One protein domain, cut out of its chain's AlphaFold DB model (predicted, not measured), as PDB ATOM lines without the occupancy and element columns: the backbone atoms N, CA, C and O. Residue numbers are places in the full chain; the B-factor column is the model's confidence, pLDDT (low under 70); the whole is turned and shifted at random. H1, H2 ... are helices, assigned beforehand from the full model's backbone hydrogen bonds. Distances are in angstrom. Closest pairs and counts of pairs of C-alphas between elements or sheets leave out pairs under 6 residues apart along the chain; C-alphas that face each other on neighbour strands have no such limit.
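Overview. This is residues 28 to 161 and 170 to 191 of the 468 residues of the protein "uncharacterized protein LOC103519124" of Diaphorina citri (UniProt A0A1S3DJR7). Antiparallel helices stand side by side: H1, H2 and H4 form an up-and-down bundle, each running against the one before, and H5, H6 and H7 extend it hairpin by hairpin. H8 makes a corner with H6, about perpendicular to it, residues 176 to 180 of H8 meeting residues 124 to 128 of H6, and the loop at residues 75 to 80 sticks out. The printed part has 156 residues with eight named helices, H1 to H8 in order, and no named strand; the class is all helix. It is compact, with a radius of gyration of the C-alphas of 16.3 A and spans of 50 by 37 by 27 A.

Along the chain. H1, residues 28 to 46, begins with C-alpha 28 at (-17.345, -8.338, -25.820) and is 27.2 A long. H2 is residues 50 to 61 and H3 residues 64 to 67. H4, residues 84 to 101, is 25.8 A long. H5 is residues 105 to 118, H6 residues 123 to 135, and H7, residues 139 to 154, is 22.6 A long. H8, residues 175 to 189, ends with C-alpha 189 at (-28.794, -45.709, -54.995).

Arrangement. H4 is the hub. It touches H5 at a shallow tilt of 17 degrees, opposite ways, the closest C-alphas being Gly 96 and Ala 108, 4.0 A apart. H4 touches H2, closest at C-alphas Leu 57 and Cys 91, 6.0 A. H3 only just touches H4, with 3 pairs of C-alphas within 8 A, closest at Leu 66 and Lys 88, 6.3 A. H6 and H7 form a hairpin, closest at C-alphas Gly 130 and Ala 142, 4.2 A. H8 touches H6 about perpendicular, at 82 degrees, with residues 176 to 180 alone, closest at C-alphas Asn 124 and Thr 177, 7.4 A. Every O i to N i+4 pair is within hydrogen-bond range in H1, H2, H4, H6, H7 and H8; H5 has 9 of 10, and H3 is too short for such a pair.

Size, cuts and confidence. The C-alphas of Leu 29 and Ser 190, the two farthest apart, are 51.3 A apart. Residues 162 to 169 are not printed, and C-alphas 161 and 170 are 15.0 A apart across the cut. The link from H3 to H4 is long. The model's pLDDT is under 70 at residues 76 to 79, 134, 137 to 161 and 170 to 191.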
ATOM      1  N   GLU A  28     -16.116  -7.578 -26.069       75.75
ATOM      2  CA  GLU A  28     -17.345  -8.338 -25.820       75.75
ATOM      3  C   GLU A  28     -18.636  -7.528 -26.054       75.75
ATOM      4  O   GLU A  28     -19.586  -8.036 -26.642       75.75
ATOM      5  N   LEU A  29     -18.677  -6.249 -25.664       80.12
ATOM      6  CA  LEU A  29     -19.835  -5.373 -25.884       80.12
ATOM      7  C   LEU A  29     -20.023  -5.047 -27.378       80.12
ATOM      8  O   LEU A  29     -21.153  -4.923 -27.856       80.12
ATOM      9  N   LEU A  30     -18.924  -4.917 -28.131       79.94
ATOM     10  CA  LEU A  30     -18.971  -4.754 -29.590       79.94
ATOM     11  C   LEU A  30     -19.444  -6.035 -30.284       79.94
ATOM     12  O   LEU A  30     -20.247  -5.959 -31.212       79.94
ATOM     13  N   GLU A  31     -18.986  -7.195 -29.817       82.94
ATOM     14  CA  GLU A  31     -19.420  -8.507 -30.306       82.94
ATOM     15  C   GLU A  31     -20.917  -8.736 -30.061       82.94
ATOM     16  O   GLU A  31     -21.641  -9.135 -30.975       82.94
ATOM     17  N   GLU A  32     -21.418  -8.412 -28.868       87.12
ATOM     18  CA  GLU A  32     -22.844  -8.525 -28.546       87.12
ATOM     19  C   GLU A  32     -23.698  -7.608 -29.435       87.12
ATOM     20  O   GLU A  32     -24.742  -8.020 -29.954       87.12
ATOM     21  N   LYS A  33     -23.227  -6.379 -29.676       88.06
ATOM     22  CA  LYS A  33     -23.889  -5.443 -30.586       88.06
ATOM     23  C   LYS A  33     -23.928  -5.980 -32.022       88.06
ATOM     24  O   LYS A  33     -24.991  -5.966 -32.637       88.06
ATOM     25  N   ALA A  34     -22.807  -6.493 -32.527       87.50
ATOM     26  CA  ALA A  34     -22.709  -7.077 -33.863       87.50
ATOM     27  C   ALA A  34     -23.659  -8.277 -34.037       87.50
ATOM     28  O   ALA A  34     -24.360  -8.389 -35.043       87.50
ATOM     29  N   LEU A  35     -23.754  -9.147 -33.026       88.31
ATOM     30  CA  LEU A  35     -24.685 -10.278 -33.026       88.31
ATOM     31  C   LEU A  35     -26.147  -9.830 -33.027       88.31
ATOM     32  O   LEU A  35     -26.985 -10.464 -33.672       88.31
ATOM     33  N   LYS A  36     -26.474  -8.747 -32.317       90.88
ATOM     34  CA  LYS A  36     -27.825  -8.180 -32.323       90.88
ATOM     35  C   LYS A  36     -28.199  -7.650 -33.710       90.88
ATOM     36  O   LYS A  36     -29.257  -8.009 -34.215       90.88
ATOM     37  N   GLU A  37     -27.319  -6.871 -34.336       90.12
ATOM     38  CA  GLU A  37     -27.527  -6.340 -35.693       90.12
ATOM     39  C   GLU A  37     -27.670  -7.469 -36.726       90.12
ATOM     40  O   GLU A  37     -28.557  -7.437 -37.579       90.12
ATOM     41  N   TYR A  38     -26.866  -8.528 -36.603       91.44
ATOM     42  CA  TYR A  38     -26.998  -9.720 -37.438       91.44
ATOM     43  C   TYR A  38     -28.367 -10.397 -37.282       91.44
ATOM     44  O   TYR A  38     -29.018 -10.724 -38.275       91.44
ATOM     45  N   ARG A  39     -28.849 -10.577 -36.043       92.31
ATOM     46  CA  ARG A  39     -30.182 -11.149 -35.782       92.31
ATOM     47  C   ARG A  39     -31.293 -10.295 -36.392       92.31
ATOM     48  O   ARG A  39     -32.228 -10.851 -36.959       92.31
ATOM     49  N   GLU A  40     -31.186  -8.972 -36.313       93.19
ATOM     50  CA  GLU A  40     -32.136  -8.049 -36.945       93.19
ATOM     51  C   GLU A  40     -32.154  -8.224 -38.474       93.19
ATOM     52  O   GLU A  40     -33.230  -8.344 -39.064       93.19
ATOM     53  N   ALA A  41     -30.988  -8.357 -39.113       91.00
ATOM     54  CA  ALA A  41     -30.902  -8.625 -40.548       91.00
ATOM     55  C   ALA A  41     -31.560  -9.961 -40.949       91.00
ATOM     56  O   ALA A  41     -32.238 -10.038 -41.977       91.00
ATOM     57  N   LEU A  42     -31.427 -11.008 -40.126       88.88
ATOM     58  CA  LEU A  42     -32.100 -12.291 -40.363       88.88
ATOM     59  C   LEU A  42     -33.625 -12.172 -40.295       88.88
ATOM     60  O   LEU A  42     -34.320 -12.790 -41.101       88.88
ATOM     61  N   VAL A  43     -34.148 -11.371 -39.363       91.88
ATOM     62  CA  VAL A  43     -35.588 -11.102 -39.254       91.88
ATOM     63  C   VAL A  43     -36.092 -10.381 -40.507       91.88
ATOM     64  O   VAL A  43     -37.083 -10.802 -41.098       91.88
ATOM     65  N   LEU A  44     -35.381  -9.354 -40.981       89.88
ATOM     66  CA  LEU A  44     -35.737  -8.635 -42.214       89.88
ATOM     67  C   LEU A  44     -35.727  -9.553 -43.443       89.88
ATOM     68  O   LEU A  44     -36.651  -9.514 -44.260       89.88
ATOM     69  N   LYS A  45     -34.733 -10.444 -43.538       87.94
ATOM     70  CA  LYS A  45     -34.676 -11.474 -44.583       87.94
ATOM     71  C   LYS A  45     -35.894 -12.402 -44.537       87.94
ATOM     72  O   LYS A  45     -36.437 -12.731 -45.588       87.94
ATOM     73  N   GLN A  46     -36.355 -12.814 -43.350       87.12
ATOM     74  CA  GLN A  46     -37.564 -13.643 -43.211       87.12
ATOM     75  C   GLN A  46     -38.824 -12.921 -43.707       87.12
ATOM     76  O   GLN A  46     -39.653 -13.537 -44.373       87.12
ATOM     77  N   TYR A  47     -38.934 -11.614 -43.457       91.94
ATOM     78  CA  TYR A  47     -40.007 -10.771 -43.995       91.94
ATOM     79  C   TYR A  47     -39.803 -10.369 -45.469       91.94
ATOM     80  O   TYR A  47     -40.561  -9.550 -45.985       91.94
ATOM     81  N   LYS A  48     -38.807 -10.947 -46.162       88.81
ATOM     82  CA  LYS A  48     -38.439 -10.652 -47.561       88.81
ATOM     83  C   LYS A  48     -38.092  -9.181 -47.824       88.81
ATOM     84  O   LYS A  48     -38.138  -8.714 -48.960       88.81
ATOM     85  N   GLN A  49     -37.693  -8.442 -46.788       92.81
ATOM     86  CA  GLN A  49     -37.172  -7.079 -46.910       92.81
ATOM     87  C   GLN A  49     -35.685  -7.135 -47.281       92.81
ATOM     88  O   GLN A  49     -34.801  -6.823 -46.484       92.81
ATOM     89  N   PHE A  50     -35.415  -7.598 -48.504       91.62
ATOM     90  CA  PHE A  50     -34.068  -7.919 -48.977       91.62
ATOM     91  C   PHE A  50     -33.128  -6.711 -49.018       91.62
ATOM     92  O   PHE A  50     -31.998  -6.826 -48.563       91.62
ATOM     93  N   SER A  51     -33.610  -5.550 -49.470       93.25
ATOM     94  CA  SER A  51     -32.812  -4.315 -49.535       93.25
ATOM     95  C   SER A  51     -32.296  -3.878 -48.158       93.25
ATOM     96  O   SER A  51     -31.117  -3.557 -47.995       93.25
ATOM     97  N   ASP A  52     -33.168  -3.882 -47.147       92.69
ATOM     98  CA  ASP A  52     -32.803  -3.442 -45.799       92.69
ATOM     99  C   ASP A  52     -31.854  -4.448 -45.138       92.69
ATOM    100  O   ASP A  52     -30.838  -4.050 -44.561       92.69
ATOM    101  N   ALA A  53     -32.138  -5.746 -45.297       92.56
ATOM    102  CA  ALA A  53     -31.289  -6.829 -44.811       92.56
ATOM    103  C   ALA A  53     -29.886  -6.791 -45.441       92.56
ATOM    104  O   ALA A  53     -28.892  -6.875 -44.722       92.56
ATOM    105  N   GLU A  54     -29.796  -6.612 -46.762       93.69
ATOM    106  CA  GLU A  54     -28.531  -6.471 -47.492       93.69
ATOM    107  C   GLU A  54     -27.725  -5.280 -46.953       93.69
ATOM    108  O   GLU A  54     -26.554  -5.427 -46.606       93.69
ATOM    109  N   SER A  55     -28.368  -4.120 -46.783       94.31
ATOM    110  CA  SER A  55     -27.697  -2.912 -46.288       94.31
ATOM    111  C   SER A  55     -27.123  -3.074 -44.874       94.31
ATOM    112  O   SER A  55     -26.047  -2.552 -44.579       94.31
ATOM    113  N   LEU A  56     -27.821  -3.799 -43.994       92.75
ATOM    114  CA  LEU A  56     -27.369  -4.066 -42.630       92.75
ATOM    115  C   LEU A  56     -26.226  -5.078 -42.604       92.75
ATOM    116  O   LEU A  56     -25.241  -4.852 -41.906       92.75
ATOM    117  N   LEU A  57     -26.311  -6.143 -43.402       92.38
ATOM    118  CA  LEU A  57     -25.238  -7.131 -43.511       92.38
ATOM    119  C   LEU A  57     -23.959  -6.516 -44.091       92.38
ATOM    120  O   LEU A  57     -22.875  -6.778 -43.578       92.38
ATOM    121  N   LEU A  58     -24.067  -5.640 -45.095       93.31
ATOM    122  CA  LEU A  58     -22.914  -4.918 -45.639       93.31
ATOM    123  C   LEU A  58     -22.280  -3.976 -44.612       93.31
ATOM    124  O   LEU A  58     -21.056  -3.928 -44.496       93.31
ATOM    125  N   LYS A  59     -23.090  -3.247 -43.834       93.06
ATOM    126  CA  LYS A  59     -22.583  -2.415 -42.728       93.06
ATOM    127  C   LYS A  59     -21.846  -3.253 -41.688       93.06
ATOM    128  O   LYS A  59     -20.805  -2.827 -41.199       93.06
ATOM    129  N   LEU A  60     -22.371  -4.436 -41.382       91.31
ATOM    130  CA  LEU A  60     -21.793  -5.340 -40.400       91.31
ATOM    131  C   LEU A  60     -20.449  -5.910 -40.878       91.31
ATOM    132  O   LEU A  60     -19.468  -5.838 -40.142       91.31
ATOM    133  N   VAL A  61     -20.370  -6.404 -42.119       90.06
ATOM    134  CA  VAL A  61     -19.129  -6.941 -42.716       90.06
ATOM    135  C   VAL A  61     -18.041  -5.869 -42.822       90.06
ATOM    136  O   VAL A  61     -16.876  -6.156 -42.560       90.06
ATOM    137  N   ASN A  62     -18.422  -4.632 -43.141       88.50
ATOM    138  CA  ASN A  62     -17.500  -3.498 -43.237       88.50
ATOM    139  C   ASN A  62     -17.186  -2.839 -41.881       88.50
ATOM    140  O   ASN A  62     -16.458  -1.847 -41.838       88.50
ATOM    141  N   SER A  63     -17.745  -3.339 -40.776       88.62
ATOM    142  CA  SER A  63     -17.395  -2.845 -39.445       88.62
ATOM    143  C   SER A  63     -15.932  -3.165 -39.133       88.62
ATOM    144  O   SER A  63     -15.435  -4.231 -39.503       88.62
ATOM    145  N   SER A  64     -15.260  -2.280 -38.388       77.69
ATOM    146  CA  SER A  64     -13.859  -2.473 -37.975       77.69
ATOM    147  C   SER A  64     -13.625  -3.805 -37.248       77.69
ATOM    148  O   SER A  64     -12.518  -4.324 -37.236       77.69
ATOM    149  N   LEU A  65     -14.681  -4.380 -36.662       81.38
ATOM    150  CA  LEU A  65     -14.651  -5.660 -35.966       81.38
ATOM    151  C   LEU A  65     -14.528  -6.863 -36.915       81.38
ATOM    152  O   LEU A  65     -13.824  -7.808 -36.581       81.38
ATOM    153  N   LEU A  66     -15.223  -6.862 -38.060       80.88
ATOM    154  CA  LEU A  66     -15.235  -7.992 -39.006       80.88
ATOM    155  C   LEU A  66     -14.266  -7.810 -40.179       80.88
ATOM    156  O   LEU A  66     -13.874  -8.793 -40.812       80.88
ATOM    157  N   SER A  67     -13.843  -6.582 -40.478       79.69
ATOM    158  CA  SER A  67     -12.827  -6.344 -41.504       79.69
ATOM    159  C   SER A  67     -11.470  -6.925 -41.104       79.69
ATOM    160  O   SER A  67     -10.792  -7.503 -41.943       79.69
ATOM    161  N   GLU A  68     -11.109  -6.830 -39.823       76.94
ATOM    162  CA  GLU A  68      -9.820  -7.288 -39.280       76.94
ATOM    163  C   GLU A  68      -9.797  -8.787 -38.935       76.94
ATOM    164  O   GLU A  68      -8.756  -9.326 -38.561       76.94
ATOM    165  N   THR A  69     -10.937  -9.480 -39.022       79.25
ATOM    166  CA  THR A  69     -11.011 -10.901 -38.676       79.25
ATOM    167  C   THR A  69     -10.614 -11.769 -39.863       79.25
ATOM    168  O   THR A  69     -11.321 -11.864 -40.871       79.25
ATOM    169  N   GLU A  70      -9.471 -12.428 -39.710       77.69
ATOM    170  CA  GLU A  70      -8.935 -13.423 -40.635       77.69
ATOM    171  C   GLU A  70      -8.864 -14.789 -39.944       77.69
ATOM    172  O   GLU A  70      -8.689 -14.883 -38.726       77.69
ATOM    173  N   GLY A  71      -9.020 -15.859 -40.722       81.12
ATOM    174  CA  GLY A  71      -8.957 -17.234 -40.236       81.12
ATOM    175  C   GLY A  71     -10.037 -18.123 -40.838       81.12
ATOM    176  O   GLY A  71     -10.819 -17.695 -41.682       81.12
ATOM    177  N   GLN A  72     -10.070 -19.369 -40.372       81.25
ATOM    178  CA  GLN A  72     -11.041 -20.376 -40.793       81.25
ATOM    179  C   GLN A  72     -12.063 -20.653 -39.691       81.25
ATOM    180  O   GLN A  72     -11.781 -20.485 -38.499       81.25
ATOM    181  N   VAL A  73     -13.259 -21.086 -40.084       79.25
ATOM    182  CA  VAL A  73     -14.307 -21.496 -39.147       79.25
ATOM    183  C   VAL A  73     -13.846 -22.738 -38.380       79.25
ATOM    184  O   VAL A  73     -13.508 -23.772 -38.952       79.25
ATOM    185  N   GLY A  74     -13.809 -22.623 -37.053       74.19
ATOM    186  CA  GLY A  74     -13.417 -23.714 -36.167       74.19
ATOM    187  C   GLY A  74     -14.576 -24.655 -35.842       74.19
ATOM    188  O   GLY A  74     -15.715 -24.220 -35.658       74.19
ATOM    189  N   TYR A  75     -14.261 -25.937 -35.673       73.81
ATOM    190  CA  TYR A  75     -15.204 -26.977 -35.267       73.81
ATOM    191  C   TYR A  75     -14.721 -27.664 -33.984       73.81
ATOM    192  O   TYR A  75     -13.569 -28.083 -33.904       73.81
ATOM    193  N   ILE A  76     -15.594 -27.821 -32.980       69.38
ATOM    194  CA  ILE A  76     -15.324 -28.660 -31.794       69.38
ATOM    195  C   ILE A  76     -16.383 -29.752 -31.717       69.38
ATOM    196  O   ILE A  76     -17.573 -29.464 -31.603       69.38
ATOM    197  N   GLY A  77     -15.949 -31.014 -31.790       59.91
ATOM    198  CA  GLY A  77     -16.851 -32.171 -31.741       59.91
ATOM    199  C   GLY A  77     -17.917 -32.156 -32.843       59.91
ATOM    200  O   GLY A  77     -19.064 -32.489 -32.577       59.91
ATOM    201  N   GLY A  78     -17.570 -31.670 -34.042       60.59
ATOM    202  CA  GLY A  78     -18.500 -31.551 -35.172       60.59
ATOM    203  C   GLY A  78     -19.459 -30.356 -35.109       60.59
ATOM    204  O   GLY A  78     -20.224 -30.154 -36.046       60.59
ATOM    205  N   ARG A  79     -19.414 -29.534 -34.049       62.47
ATOM    206  CA  ARG A  79     -20.214 -28.306 -33.932       62.47
ATOM    207  C   ARG A  79     -19.394 -27.077 -34.283       62.47
ATOM    208  O   ARG A  79     -18.239 -26.959 -33.867       62.47
ATOM    209  N   ILE A  80     -20.023 -26.150 -34.999       70.81
ATOM    210  CA  ILE A  80     -19.414 -24.871 -35.357       70.81
ATOM    211  C   ILE A  80     -19.142 -24.070 -34.080       70.81
ATOM    212  O   ILE A  80     -20.023 -23.911 -33.235       70.81
ATOM    213  N   GLN A  81     -17.916 -23.575 -33.927       71.88
ATOM    214  CA  GLN A  81     -17.526 -22.689 -32.834       71.88
ATOM    215  C   GLN A  81     -18.073 -21.276 -33.080       71.88
ATOM    216  O   GLN A  81     -17.660 -20.637 -34.058       71.88
ATOM    217  N   PRO A  82     -18.933 -20.735 -32.191       75.44
ATOM    218  CA  PRO A  82     -19.322 -19.333 -32.254       75.44
ATOM    219  C   PRO A  82     -18.074 -18.455 -32.142       75.44
ATOM    220  O   PRO A  82     -17.374 -18.454 -31.133       75.44
ATOM    221  N   SER A  83     -17.764 -17.745 -33.219       83.81
ATOM    222  CA  SER A  83     -16.577 -16.907 -33.357       83.81
ATOM    223  C   SER A  83     -16.886 -15.733 -34.281       83.81
ATOM    224  O   SER A  83     -17.848 -15.771 -35.051       83.81
ATOM    225  N   LEU A  84     -16.054 -14.692 -34.246       85.00
ATOM    226  CA  LEU A  84     -16.170 -13.575 -35.188       85.00
ATOM    227  C   LEU A  84     -16.008 -14.020 -36.649       85.00
ATOM    228  O   LEU A  84     -16.670 -13.476 -37.531       85.00
ATOM    229  N   VAL A  85     -15.181 -15.040 -36.898       86.56
ATOM    230  CA  VAL A  85     -15.029 -15.662 -38.222       86.56
ATOM    231  C   VAL A  85     -16.328 -16.356 -38.635       86.56
ATOM    232  O   VAL A  85     -16.802 -16.149 -39.748       86.56
ATOM    233  N   HIS A  86     -16.969 -17.094 -37.721       85.19
ATOM    234  CA  HIS A  86     -18.282 -17.694 -37.973       85.19
ATOM    235  C   HIS A  86     -19.377 -16.644 -38.234       85.19
ATOM    236  O   HIS A  86     -20.223 -16.834 -39.107       85.19
ATOM    237  N   LEU A  87     -19.357 -15.508 -37.528       88.00
ATOM    238  CA  LEU A  87     -20.291 -14.409 -37.785       88.00
ATOM    239  C   LEU A  87     -20.082 -13.810 -39.183       88.00
ATOM    240  O   LEU A  87     -21.050 -13.612 -39.918       88.00
ATOM    241  N   LYS A  88     -18.825 -13.565 -39.571       90.50
ATOM    242  CA  LYS A  88     -18.451 -13.076 -40.908       90.50
ATOM    243  C   LYS A  88     -18.886 -14.051 -42.004       90.50
ATOM    244  O   LYS A  88     -19.522 -13.638 -42.972       90.50
ATOM    245  N   TYR A  89     -18.642 -15.341 -41.794       89.88
ATOM    246  CA  TYR A  89     -19.122 -16.429 -42.640       89.88
ATOM    247  C   TYR A  89     -20.648 -16.395 -42.814       89.88
ATOM    248  O   TYR A  89     -21.153 -16.334 -43.937       89.88
ATOM    249  N   GLY A  90     -21.395 -16.322 -41.708       88.62
ATOM    250  CA  GLY A  90     -22.855 -16.219 -41.733       88.62
ATOM    251  C   GLY A  90     -23.363 -14.976 -42.471       88.62
ATOM    252  O   GLY A  90     -24.386 -15.040 -43.160       88.62
ATOM    253  N   CYS A  91     -22.647 -13.852 -42.393       90.94
ATOM    254  CA  CYS A  91     -22.978 -12.658 -43.168       90.94
ATOM    255  C   CYS A  91     -22.831 -12.900 -44.673       90.94
ATOM    256  O   CYS A  91     -23.753 -12.577 -45.423       90.94
ATOM    257  N   PHE A  92     -21.725 -13.510 -45.114       94.25
ATOM    258  CA  PHE A  92     -21.491 -13.805 -46.529       94.25
ATOM    259  C   PHE A  92     -22.513 -14.783 -47.111       94.25
ATOM    260  O   PHE A  92     -23.083 -14.494 -48.159       94.25
ATOM    261  N   ILE A  93     -22.849 -15.871 -46.408       92.69
ATOM    262  CA  ILE A  93     -23.902 -16.798 -46.868       92.69
ATOM    263  C   ILE A  93     -25.234 -16.070 -47.042       92.69
ATOM    264  O   ILE A  93     -25.968 -16.299 -48.006       92.69
ATOM    265  N   ASN A  94     -25.587 -15.202 -46.090       91.69
ATOM    266  CA  ASN A  94     -26.860 -14.503 -46.147       91.69
ATOM    267  C   ASN A  94     -26.892 -13.438 -47.241       91.69
ATOM    268  O   ASN A  94     -27.921 -13.345 -47.905       91.69
ATOM    269  N   LEU A  95     -25.794 -12.715 -47.473       93.50
ATOM    270  CA  LEU A  95     -25.641 -11.811 -48.616       93.50
ATOM    271  C   LEU A  95     -25.736 -12.569 -49.943       93.50
ATOM    272  O   LEU A  95     -26.479 -12.142 -50.824       93.50
ATOM    273  N   GLY A  96     -25.064 -13.717 -50.068       93.69
ATOM    274  CA  GLY A  96     -25.151 -14.573 -51.251       93.69
ATOM    275  C   GLY A  96     -26.582 -15.039 -51.515       93.69
ATOM    276  O   GLY A  96     -27.103 -14.904 -52.617       93.69
ATOM    277  N   SER A  97     -27.275 -15.492 -50.472       90.75
ATOM    278  CA  SER A  97     -28.669 -15.939 -50.563       90.75
ATOM    279  C   SER A  97     -29.641 -14.812 -50.900       90.75
ATOM    280  O   SER A  97     -30.558 -15.040 -51.677       90.75
ATOM    281  N   ILE A  98     -29.457 -13.609 -50.350       91.75
ATOM    282  CA  ILE A  98     -30.293 -12.452 -50.697       91.75
ATOM    283  C   ILE A  98     -30.076 -12.061 -52.163       91.75
ATOM    284  O   ILE A  98     -31.046 -11.840 -52.883       91.75
ATOM    285  N   ASN A  99     -28.827 -12.020 -52.626       92.62
ATOM    286  CA  ASN A  99     -28.524 -11.676 -54.014       92.62
ATOM    287  C   ASN A  99     -29.041 -12.724 -55.004       92.62
ATOM    288  O   ASN A  99     -29.560 -12.349 -56.054       92.62
ATOM    289  N   ALA A 100     -28.991 -14.012 -54.650       88.81
ATOM    290  CA  ALA A 100     -29.586 -15.078 -55.452       88.81
ATOM    291  C   ALA A 100     -31.112 -14.902 -55.590       88.81
ATOM    292  O   ALA A 100     -31.634 -14.945 -56.699       88.81
ATOM    293  N   GLU A 101     -31.817 -14.605 -54.492       88.88
ATOM    294  CA  GLU A 101     -33.272 -14.351 -54.485       88.88
ATOM    295  C   GLU A 101     -33.671 -13.105 -55.297       88.88
ATOM    296  O   GLU A 101     -34.749 -13.048 -55.886       88.88
ATOM    297  N   VAL A 102     -32.795 -12.097 -55.358       92.06
ATOM    298  CA  VAL A 102     -32.985 -10.875 -56.163       92.06
ATOM    299  C   VAL A 102     -32.475 -11.059 -57.609       92.06
ATOM    300  O   VAL A 102     -32.489 -10.119 -58.402       92.06
ATOM    301  N   ASN A 103     -32.066 -12.276 -57.988       89.31
ATOM    302  CA  ASN A 103     -31.542 -12.643 -59.308       89.31
ATOM    303  C   ASN A 103     -30.245 -11.907 -59.716       89.31
ATOM    304  O   ASN A 103     -29.925 -11.772 -60.896       89.31
ATOM    305  N   LYS A 104     -29.466 -11.438 -58.735       92.88
ATOM    306  CA  LYS A 104     -28.101 -10.922 -58.915       92.88
ATOM    307  C   LYS A 104     -27.103 -12.071 -58.760       92.88
ATOM    308  O   LYS A 104     -26.365 -12.160 -57.780       92.88
ATOM    309  N   LEU A 105     -27.123 -12.988 -59.725       84.81
ATOM    310  CA  LEU A 105     -26.410 -14.268 -59.648       84.81
ATOM    311  C   LEU A 105     -24.885 -14.113 -59.509       84.81
ATOM    312  O   LEU A 105     -24.262 -14.852 -58.751       84.81
ATOM    313  N   GLN A 106     -24.291 -13.118 -60.173       90.25
ATOM    314  CA  GLN A 106     -22.846 -12.880 -60.109       90.25
ATOM    315  C   GLN A 106     -22.393 -12.395 -58.722       90.25
ATOM    316  O   GLN A 106     -21.429 -12.923 -58.171       90.25
ATOM    317  N   ASP A 107     -23.129 -11.447 -58.131       91.38
ATOM    318  CA  ASP A 107     -22.862 -10.950 -56.775       91.38
ATOM    319  C   ASP A 107     -23.064 -12.072 -55.747       91.38
ATOM    320  O   ASP A 107     -22.284 -12.227 -54.808       91.38
ATOM    321  N   ALA A 108     -24.099 -12.899 -55.942       93.00
ATOM    322  CA  ALA A 108     -24.361 -14.052 -55.090       93.00
ATOM    323  C   ALA A 108     -23.178 -15.030 -55.066       93.00
ATOM    324  O   ALA A 108     -22.764 -15.475 -53.994       93.00
ATOM    325  N   LEU A 109     -22.614 -15.313 -56.241       92.31
ATOM    326  CA  LEU A 109     -21.452 -16.175 -56.412       92.31
ATOM    327  C   LEU A 109     -20.219 -15.588 -55.717       92.31
ATOM    328  O   LEU A 109     -19.552 -16.305 -54.976       92.31
ATOM    329  N   GLU A 110     -19.955 -14.287 -55.867       94.00
ATOM    330  CA  GLU A 110     -18.835 -13.620 -55.192       94.00
ATOM    331  C   GLU A 110     -18.928 -13.747 -53.663       94.00
ATOM    332  O   GLU A 110     -17.943 -14.075 -52.996       94.00
ATOM    333  N   TYR A 111     -20.116 -13.541 -53.086       95.19
ATOM    334  CA  TYR A 111     -20.310 -13.706 -51.644       95.19
ATOM    335  C   TYR A 111     -20.188 -15.162 -51.190       95.19
ATOM    336  O   TYR A 111     -19.629 -15.411 -50.124       95.19
ATOM    337  N   TYR A 112     -20.664 -16.130 -51.973       92.81
ATOM    338  CA  TYR A 112     -20.482 -17.540 -51.632       92.81
ATOM    339  C   TYR A 112     -19.019 -17.986 -51.722       92.81
ATOM    340  O   TYR A 112     -18.577 -18.737 -50.858       92.81
ATOM    341  N   VAL A 113     -18.239 -17.474 -52.678       91.69
ATOM    342  CA  VAL A 113     -16.788 -17.723 -52.738       91.69
ATOM    343  C   VAL A 113     -16.094 -17.168 -51.492       91.69
ATOM    344  O   VAL A 113     -15.365 -17.904 -50.831       91.69
ATOM    345  N   LYS A 114     -16.413 -15.932 -51.079       91.81
ATOM    346  CA  LYS A 114     -15.909 -15.353 -49.815       91.81
ATOM    347  C   LYS A 114     -16.308 -16.169 -48.581       91.81
ATOM    348  O   LYS A 114     -15.582 -16.185 -47.592       91.81
ATOM    349  N   ALA A 115     -17.462 -16.837 -48.606       90.06
ATOM    350  CA  ALA A 115     -17.871 -17.733 -47.528       90.06
ATOM    351  C   ALA A 115     -16.998 -19.003 -47.489       90.06
ATOM    352  O   ALA A 115     -16.546 -19.394 -46.417       90.06
ATOM    353  N   ILE A 116     -16.701 -19.600 -48.646       90.12
ATOM    354  CA  ILE A 116     -15.865 -20.807 -48.765       90.12
ATOM    355  C   ILE A 116     -14.401 -20.544 -48.399       90.12
ATOM    356  O   ILE A 116     -13.733 -21.427 -47.867       90.12
ATOM    357  N   GLU A 117     -13.896 -19.330 -48.621       89.88
ATOM    358  CA  GLU A 117     -12.566 -18.929 -48.138       89.88
ATOM    359  C   GLU A 117     -12.452 -19.010 -46.604       89.88
ATOM    360  O   GLU A 117     -11.373 -19.286 -46.078       89.88
ATOM    361  N   LEU A 118     -13.564 -18.808 -45.884       85.69
ATOM    362  CA  LEU A 118     -13.629 -18.938 -44.425       85.69
ATOM    363  C   LEU A 118     -13.950 -20.370 -43.982       85.69
ATOM    364  O   LEU A 118     -13.476 -20.805 -42.932       85.69
ATOM    365  N   ASP A 119     -14.758 -21.095 -44.755       83.00
ATOM    366  CA  ASP A 119     -15.083 -22.500 -44.513       83.00
ATOM    367  C   ASP A 119     -15.197 -23.287 -45.819       83.00
ATOM    368  O   ASP A 119     -16.249 -23.350 -46.457       83.00
ATOM    369  N   SER A 120     -14.104 -23.949 -46.195       81.12
ATOM    370  CA  SER A 120     -14.065 -24.729 -47.428       81.12
ATOM    371  C   SER A 120     -14.820 -26.055 -47.329       81.12
ATOM    372  O   SER A 120     -14.965 -26.741 -48.338       81.12
ATOM    373  N   THR A 121     -15.262 -26.446 -46.130       79.88
ATOM    374  CA  THR A 121     -15.878 -27.751 -45.859       79.88
ATOM    375  C   THR A 121     -17.404 -27.727 -45.901       79.88
ATOM    376  O   THR A 121     -18.023 -28.791 -45.828       79.88
ATOM    377  N   ASP A 122     -18.025 -26.548 -46.036       77.00
ATOM    378  CA  ASP A 122     -19.481 -26.438 -46.118       77.00
ATOM    379  C   ASP A 122     -20.000 -26.857 -47.503       77.00
ATOM    380  O   ASP A 122     -20.016 -26.104 -48.482       77.00
ATOM    381  N   ILE A 123     -20.465 -28.101 -47.549       77.81
ATOM    382  CA  ILE A 123     -21.028 -28.758 -48.727       77.81
ATOM    383  C   ILE A 123     -22.264 -28.009 -49.259       77.81
ATOM    384  O   ILE A 123     -22.461 -27.940 -50.473       77.81
ATOM    385  N   ASN A 124     -23.074 -27.390 -48.390       78.50
ATOM    386  CA  ASN A 124     -24.271 -26.664 -48.827       78.50
ATOM    387  C   ASN A 124     -23.904 -25.435 -49.662       78.50
ATOM    388  O   ASN A 124     -24.631 -25.080 -50.592       78.50
ATOM    389  N   ILE A 125     -22.797 -24.764 -49.333       84.12
ATOM    390  CA  ILE A 125     -22.354 -23.585 -50.084       84.12
ATOM    391  C   ILE A 125     -21.768 -24.000 -51.429       84.12
ATOM    392  O   ILE A 125     -22.123 -23.394 -52.439       84.12
ATOM    393  N   TRP A 126     -20.975 -25.074 -51.478       79.06
ATOM    394  CA  TRP A 126     -20.527 -25.654 -52.746       79.06
ATOM    395  C   TRP A 126     -21.706 -26.031 -53.652       79.06
ATOM    396  O   TRP A 126     -21.727 -25.650 -54.820       79.06
ATOM    397  N   TYR A 127     -22.741 -26.675 -53.109       77.19
ATOM    398  CA  TYR A 127     -23.954 -26.995 -53.862       77.19
ATOM    399  C   TYR A 127     -24.659 -25.745 -54.418       77.19
ATOM    400  O   TYR A 127     -25.033 -25.704 -55.592       77.19
ATOM    401  N   LYS A 128     -24.782 -24.682 -53.612       81.50
ATOM    402  CA  LYS A 128     -25.370 -23.400 -54.044       81.50
ATOM    403  C   LYS A 128     -24.564 -22.722 -55.146       81.50
ATOM    404  O   LYS A 128     -25.162 -22.195 -56.082       81.50
ATOM    405  N   ILE A 129     -23.233 -22.753 -55.063       81.69
ATOM    406  CA  ILE A 129     -22.365 -22.275 -56.146       81.69
ATOM    407  C   ILE A 129     -22.605 -23.096 -57.407       81.69
ATOM    408  O   ILE A 129     -22.757 -22.507 -58.470       81.69
ATOM    409  N   GLY A 130     -22.709 -24.423 -57.293       75.69
ATOM    410  CA  GLY A 130     -23.025 -25.308 -58.413       75.69
ATOM    411  C   GLY A 130     -24.339 -24.941 -59.109       75.69
ATOM    412  O   GLY A 130     -24.347 -24.752 -60.324       75.69
ATOM    413  N   LYS A 131     -25.431 -24.753 -58.351       77.50
ATOM    414  CA  LYS A 131     -26.737 -24.324 -58.898       77.50
ATOM    415  C   LYS A 131     -26.639 -22.979 -59.622       77.50
ATOM    416  O   LYS A 131     -27.025 -22.881 -60.781       77.50
ATOM    417  N   ILE A 132     -26.055 -21.969 -58.978       76.56
ATOM    418  CA  ILE A 132     -25.911 -20.636 -59.583       76.56
ATOM    419  C   ILE A 132     -25.011 -20.683 -60.822       76.56
ATOM    420  O   ILE A 132     -25.304 -20.021 -61.813       76.56
ATOM    421  N   ALA A 133     -23.939 -21.477 -60.790       71.00
ATOM    422  CA  ALA A 133     -23.035 -21.665 -61.918       71.00
ATOM    423  C   ALA A 133     -23.756 -22.274 -63.135       71.00
ATOM    424  O   ALA A 133     -23.500 -21.852 -64.262       71.00
ATOM    425  N   LEU A 134     -24.695 -23.205 -62.921       64.62
ATOM    426  CA  LEU A 134     -25.562 -23.722 -63.986       64.62
ATOM    427  C   LEU A 134     -26.491 -22.639 -64.549       64.62
ATOM    428  O   LEU A 134     -26.608 -22.526 -65.773       64.62
ATOM    429  N   ASP A 135     -27.094 -21.825 -63.678       74.00
ATOM    430  CA  ASP A 135     -28.009 -20.744 -64.071       74.00
ATOM    431  C   ASP A 135     -27.310 -19.662 -64.914       74.00
ATOM    432  O   ASP A 135     -27.910 -19.109 -65.833       74.00
ATOM    433  N   ILE A 136     -26.023 -19.392 -64.657       74.94
ATOM    434  CA  ILE A 136     -25.191 -18.476 -65.465       74.94
ATOM    435  C   ILE A 136     -24.447 -19.175 -66.617       74.94
ATOM    436  O   ILE A 136     -23.626 -18.549 -67.285       74.94
ATOM    437  N   HIS A 137     -24.703 -20.466 -66.845       67.00
ATOM    438  CA  HIS A 137     -24.068 -21.302 -67.872       67.00
ATOM    439  C   HIS A 137     -22.535 -21.432 -67.766       67.00
ATOM    440  O   HIS A 137     -21.854 -21.705 -68.757       67.00
ATOM    441  N   ASN A 138     -21.975 -21.295 -66.562       66.00
ATOM    442  CA  ASN A 138     -20.566 -21.563 -66.277       66.00
ATOM    443  C   ASN A 138     -20.378 -23.021 -65.831       66.00
ATOM    444  O   ASN A 138     -20.319 -23.337 -64.640       66.00
ATOM    445  N   LEU A 139     -20.304 -23.918 -66.816       51.00
ATOM    446  CA  LEU A 139     -20.234 -25.360 -66.581       51.00
ATOM    447  C   LEU A 139     -18.956 -25.781 -65.844       51.00
ATOM    448  O   LEU A 139     -19.028 -26.633 -64.964       51.00
ATOM    449  N   ASP A 140     -17.811 -25.161 -66.138       55.94
ATOM    450  CA  ASP A 140     -16.536 -25.502 -65.494       55.94
ATOM    451  C   ASP A 140     -16.589 -25.276 -63.979       55.94
ATOM    452  O   ASP A 140     -16.138 -26.114 -63.194       55.94
ATOM    453  N   LEU A 141     -17.184 -24.156 -63.559       64.56
ATOM    454  CA  LEU A 141     -17.349 -23.842 -62.145       64.56
ATOM    455  C   LEU A 141     -18.385 -24.751 -61.477       64.56
ATOM    456  O   LEU A 141     -18.166 -25.190 -60.348       64.56
ATOM    457  N   ALA A 142     -19.483 -25.066 -62.169       57.91
ATOM    458  CA  ALA A 142     -20.499 -25.984 -61.654       57.91
ATOM    459  C   ALA A 142     -19.898 -27.365 -61.356       57.91
ATOM    460  O   ALA A 142     -20.109 -27.927 -60.284       57.91
ATOM    461  N   VAL A 143     -19.077 -27.874 -62.275       54.38
ATOM    462  CA  VAL A 143     -18.368 -29.151 -62.133       54.38
ATOM    463  C   VAL A 143     -17.427 -29.140 -60.938       54.38
ATOM    464  O   VAL A 143     -17.452 -30.064 -60.131       54.38
ATOM    465  N   GLN A 144     -16.602 -28.102 -60.807       68.69
ATOM    466  CA  GLN A 144     -15.686 -27.983 -59.670       68.69
ATOM    467  C   GLN A 144     -16.451 -27.963 -58.344       68.69
ATOM    468  O   GLN A 144     -16.075 -28.657 -57.402       68.69
ATOM    469  N   ALA A 145     -17.553 -27.216 -58.294       68.56
ATOM    470  CA  ALA A 145     -18.374 -27.101 -57.102       68.56
ATOM    471  C   ALA A 145     -19.012 -28.441 -56.703       68.56
ATOM    472  O   ALA A 145     -18.905 -28.844 -55.545       68.56
ATOM    473  N   PHE A 146     -19.602 -29.177 -57.649       65.25
ATOM    474  CA  PHE A 146     -20.178 -30.495 -57.367       65.25
ATOM    475  C   PHE A 146     -19.118 -31.564 -57.066       65.25
ATOM    476  O   PHE A 146     -19.344 -32.418 -56.215       65.25
ATOM    477  N   ASN A 147     -17.929 -31.493 -57.668       66.50
ATOM    478  CA  ASN A 147     -16.828 -32.395 -57.318       66.50
ATOM    479  C   ASN A 147     -16.371 -32.200 -55.867       66.50
ATOM    480  O   ASN A 147     -16.107 -33.182 -55.175       66.50
ATOM    481  N   ASN A 148     -16.328 -30.954 -55.386       68.44
ATOM    482  CA  ASN A 148     -16.021 -30.677 -53.984       68.44
ATOM    483  C   ASN A 148     -17.095 -31.266 -53.056       68.44
ATOM    484  O   ASN A 148     -16.746 -31.876 -52.046       68.44
ATOM    485  N   VAL A 149     -18.383 -31.171 -53.420       66.69
ATOM    486  CA  VAL A 149     -19.483 -31.832 -52.688       66.69
ATOM    487  C   VAL A 149     -19.218 -33.337 -52.546       66.69
ATOM    488  O   VAL A 149     -19.207 -33.850 -51.426       66.69
ATOM    489  N   SER A 150     -18.923 -34.026 -53.651       60.81
ATOM    490  CA  SER A 150     -18.641 -35.468 -53.653       60.81
ATOM    491  C   SER A 150     -17.378 -35.822 -52.861       60.81
ATOM    492  O   SER A 150     -17.379 -36.760 -52.066       60.81
ATOM    493  N   GLN A 151     -16.298 -35.050 -53.003       59.97
ATOM    494  CA  GLN A 151     -15.036 -35.302 -52.303       59.97
ATOM    495  C   GLN A 151     -15.189 -35.206 -50.778       59.97
ATOM    496  O   GLN A 151     -14.699 -36.072 -50.049       59.97
ATOM    497  N   TYR A 152     -15.874 -34.175 -50.276       57.50
ATOM    498  CA  TYR A 152     -16.109 -34.019 -48.838       57.50
ATOM    499  C   TYR A 152     -17.058 -35.088 -48.279       57.50
ATOM    500  O   TYR A 152     -16.953 -35.435 -47.100       57.50
ATOM    501  N   MET A 153     -17.927 -35.655 -49.120       53.94
ATOM    502  CA  MET A 153     -18.795 -36.779 -48.772       53.94
ATOM    503  C   MET A 153     -18.016 -38.098 -48.647       53.94
ATOM    504  O   MET A 153     -18.180 -38.802 -47.654       53.94
ATOM    505  N   VAL A 154     -17.100 -38.410 -49.572       46.44
ATOM    506  CA  VAL A 154     -16.263 -39.634 -49.516       46.44
ATOM    507  C   VAL A 154     -15.357 -39.659 -48.278       46.44
ATOM    508  O   VAL A 154     -15.062 -40.724 -47.737       46.44
ATOM    509  N   ILE A 155     -14.946 -38.489 -47.778       45.28
ATOM    510  CA  ILE A 155     -14.180 -38.357 -46.527       45.28
ATOM    511  C   ILE A 155     -15.066 -38.617 -45.286       45.28
ATOM    512  O   ILE A 155     -14.547 -38.956 -44.221       45.28
ATOM    513  N   LYS A 156     -16.398 -38.531 -45.418       43.41
ATOM    514  CA  LYS A 156     -17.396 -38.826 -44.375       43.41
ATOM    515  C   LYS A 156     -18.366 -39.959 -44.791       43.41
ATOM    516  O   LYS A 156     -19.561 -39.702 -44.938       43.41
ATOM    517  N   PRO A 157     -17.917 -41.220 -44.948       33.41
ATOM    518  CA  PRO A 157     -18.825 -42.336 -45.191       33.41
ATOM    519  C   PRO A 157     -19.575 -42.768 -43.908       33.41
ATOM    520  O   PRO A 157     -19.198 -42.401 -42.790       33.41
ATOM    521  N   PRO A 158     -20.671 -43.534 -44.050       36.41
ATOM    522  CA  PRO A 158     -21.904 -43.323 -43.307       36.41
ATOM    523  C   PRO A 158     -21.973 -44.179 -42.045       36.41
ATOM    524  O   PRO A 158     -22.121 -45.401 -42.093       36.41
ATOM    525  N   ARG A 159     -21.931 -43.532 -40.881       31.86
ATOM    526  CA  ARG A 159     -22.522 -44.078 -39.651       31.86
ATOM    527  C   ARG A 159     -22.826 -42.976 -38.646       31.86
ATOM    528  O   ARG A 159     -22.409 -43.050 -37.503       31.86
ATOM    529  N   GLU A 160     -23.559 -41.951 -39.068       37.84
ATOM    530  CA  GLU A 160     -24.000 -40.891 -38.150       37.84
ATOM    531  C   GLU A 160     -25.296 -40.205 -38.620       37.84
ATOM    532  O   GLU A 160     -25.494 -39.006 -38.456       37.84
ATOM    533  N   VAL A 161     -26.249 -40.992 -39.133       38.06
ATOM    534  CA  VAL A 161     -27.649 -40.543 -39.322       38.06
ATOM    535  C   VAL A 161     -28.313 -40.178 -37.974       38.06
ATOM    536  O   VAL A 161     -29.345 -39.513 -37.936       38.06
ATOM    537  N   PRO A 170     -32.161 -26.045 -34.957       30.20
ATOM    538  CA  PRO A 170     -32.650 -26.719 -36.139       30.20
ATOM    539  C   PRO A 170     -31.776 -26.260 -37.300       30.20
ATOM    540  O   PRO A 170     -31.832 -25.095 -37.700       30.20
ATOM    541  N   ILE A 171     -30.989 -27.179 -37.866       34.88
ATOM    542  CA  ILE A 171     -30.585 -27.058 -39.266       34.88
ATOM    543  C   ILE A 171     -31.889 -26.786 -40.001       34.88
ATOM    544  O   ILE A 171     -32.824 -27.583 -39.951       34.88
ATOM    545  N   ARG A 172     -32.020 -25.570 -40.524       34.56
ATOM    546  CA  ARG A 172     -33.240 -25.101 -41.163       34.56
ATOM    547  C   ARG A 172     -33.391 -25.938 -42.423       34.56
ATOM    548  O   ARG A 172     -32.776 -25.592 -43.420       34.56
ATOM    549  N   TRP A 173     -34.169 -27.018 -42.338       32.72
ATOM    550  CA  TRP A 173     -34.621 -27.843 -43.455       32.72
ATOM    551  C   TRP A 173     -35.292 -26.919 -44.478       32.72
ATOM    552  O   TRP A 173     -36.479 -26.608 -44.389       32.72
ATOM    553  N   ASN A 174     -34.490 -26.350 -45.364       43.16
ATOM    554  CA  ASN A 174     -34.907 -25.530 -46.484       43.16
ATOM    555  C   ASN A 174     -34.897 -26.399 -47.742       43.16
ATOM    556  O   ASN A 174     -34.324 -27.487 -47.752       43.16
ATOM    557  N   GLU A 175     -35.545 -25.907 -48.792       46.88
ATOM    558  CA  GLU A 175     -35.627 -26.565 -50.100       46.88
ATOM    559  C   GLU A 175     -34.241 -27.004 -50.600       46.88
ATOM    560  O   GLU A 175     -34.076 -28.139 -51.022       46.88
ATOM    561  N   ASP A 176     -33.208 -26.186 -50.365       46.19
ATOM    562  CA  ASP A 176     -31.814 -26.514 -50.696       46.19
ATOM    563  C   ASP A 176     -31.260 -27.750 -49.962       46.19
ATOM    564  O   ASP A 176     -30.489 -28.503 -50.547       46.19
ATOM    565  N   THR A 177     -31.629 -27.965 -48.690       50.28
ATOM    566  CA  THR A 177     -31.193 -29.151 -47.927       50.28
ATOM    567  C   THR A 177     -31.922 -30.400 -48.420       50.28
ATOM    568  O   THR A 177     -31.330 -31.470 -48.463       50.28
ATOM    569  N   MET A 178     -33.193 -30.271 -48.820       48.94
ATOM    570  CA  MET A 178     -33.978 -31.375 -49.383       48.94
ATOM    571  C   MET A 178     -33.516 -31.750 -50.792       48.94
ATOM    572  O   MET A 178     -33.420 -32.933 -51.084       48.94
ATOM    573  N   ASP A 179     -33.186 -30.768 -51.634       53.34
ATOM    574  CA  ASP A 179     -32.594 -30.994 -52.956       53.34
ATOM    575  C   ASP A 179     -31.237 -31.696 -52.837       53.34
ATOM    576  O   ASP A 179     -30.945 -32.629 -53.579       53.34
ATOM    577  N   LEU A 180     -30.407 -31.253 -51.886       53.84
ATOM    578  CA  LEU A 180     -29.116 -31.869 -51.614       53.84
ATOM    579  C   LEU A 180     -29.286 -33.304 -51.078       53.84
ATOM    580  O   LEU A 180     -28.556 -34.191 -51.501       53.84
ATOM    581  N   LEU A 181     -30.269 -33.551 -50.203       52.00
ATOM    582  CA  LEU A 181     -30.622 -34.896 -49.727       52.00
ATOM    583  C   LEU A 181     -31.169 -35.791 -50.842       52.00
ATOM    584  O   LEU A 181     -30.785 -36.945 -50.905       52.00
ATOM    585  N   ALA A 182     -31.995 -35.272 -51.750       54.19
ATOM    586  CA  ALA A 182     -32.467 -36.028 -52.909       54.19
ATOM    587  C   ALA A 182     -31.311 -36.369 -53.863       54.19
ATOM    588  O   ALA A 182     -31.215 -37.491 -54.347       54.19
ATOM    589  N   MET A 183     -30.382 -35.428 -54.072       50.78
ATOM    590  CA  MET A 183     -29.126 -35.704 -54.769       50.78
ATOM    591  C   MET A 183     -28.309 -36.783 -54.037       50.78
ATOM    592  O   MET A 183     -27.685 -37.611 -54.694       50.78
ATOM    593  N   PHE A 184     -28.312 -36.799 -52.700       50.12
ATOM    594  CA  PHE A 184     -27.658 -37.843 -51.908       50.12
ATOM    595  C   PHE A 184     -28.356 -39.201 -52.014       50.12
ATOM    596  O   PHE A 184     -27.652 -40.192 -52.162       50.12
ATOM    597  N   ASP A 185     -29.687 -39.259 -51.995       47.31
ATOM    598  CA  ASP A 185     -30.460 -40.493 -52.181       47.31
ATOM    599  C   ASP A 185     -30.175 -41.094 -53.572       47.31
ATOM    600  O   ASP A 185     -29.862 -42.278 -53.686       47.31
ATOM    601  N   ASP A 186     -30.151 -40.258 -54.618       46.94
ATOM    602  CA  ASP A 186     -29.779 -40.661 -55.982       46.94
ATOM    603  C   ASP A 186     -28.317 -41.165 -56.059       46.94
ATOM    604  O   ASP A 186     -28.003 -42.099 -56.803       46.94
ATOM    605  N   MET A 187     -27.403 -40.568 -55.281       42.97
ATOM    606  CA  MET A 187     -26.000 -40.996 -55.193       42.97
ATOM    607  C   MET A 187     -25.832 -42.284 -54.365       42.97
ATOM    608  O   MET A 187     -25.001 -43.126 -54.707       42.97
ATOM    609  N   GLU A 188     -26.617 -42.495 -53.307       41.91
ATOM    610  CA  GLU A 188     -26.608 -43.725 -52.504       41.91
ATOM    611  C   GLU A 188     -27.224 -44.912 -53.254       41.91
ATOM    612  O   GLU A 188     -26.676 -46.013 -53.184       41.91
ATOM    613  N   GLU A 189     -28.274 -44.699 -54.057       40.41
ATOM    614  CA  GLU A 189     -28.794 -45.709 -54.995       40.41
ATOM    615  C   GLU A 189     -27.742 -46.136 -56.034       40.41
ATOM    616  O   GLU A 189     -27.754 -47.274 -56.512       40.41
ATOM    617  N   SER A 190     -26.787 -45.254 -56.349       39.69
ATOM    618  CA  SER A 190     -25.650 -45.555 -57.226       39.69
ATOM    619  C   SER A 190     -24.461 -46.230 -56.517       39.69
ATOM    620  O   SER A 190     -23.501 -46.634 -57.177       39.69
ATOM    621  N   ASN A 191     -24.523 -46.419 -55.190       34.38
ATOM    622  CA  ASN A 191     -23.432 -46.982 -54.395       34.38
ATOM    623  C   ASN A 191     -23.454 -48.537 -54.425       34.38
ATOM    624  O   ASN A 191     -24.474 -49.154 -54.104       34.38
TER     625      ASN A 191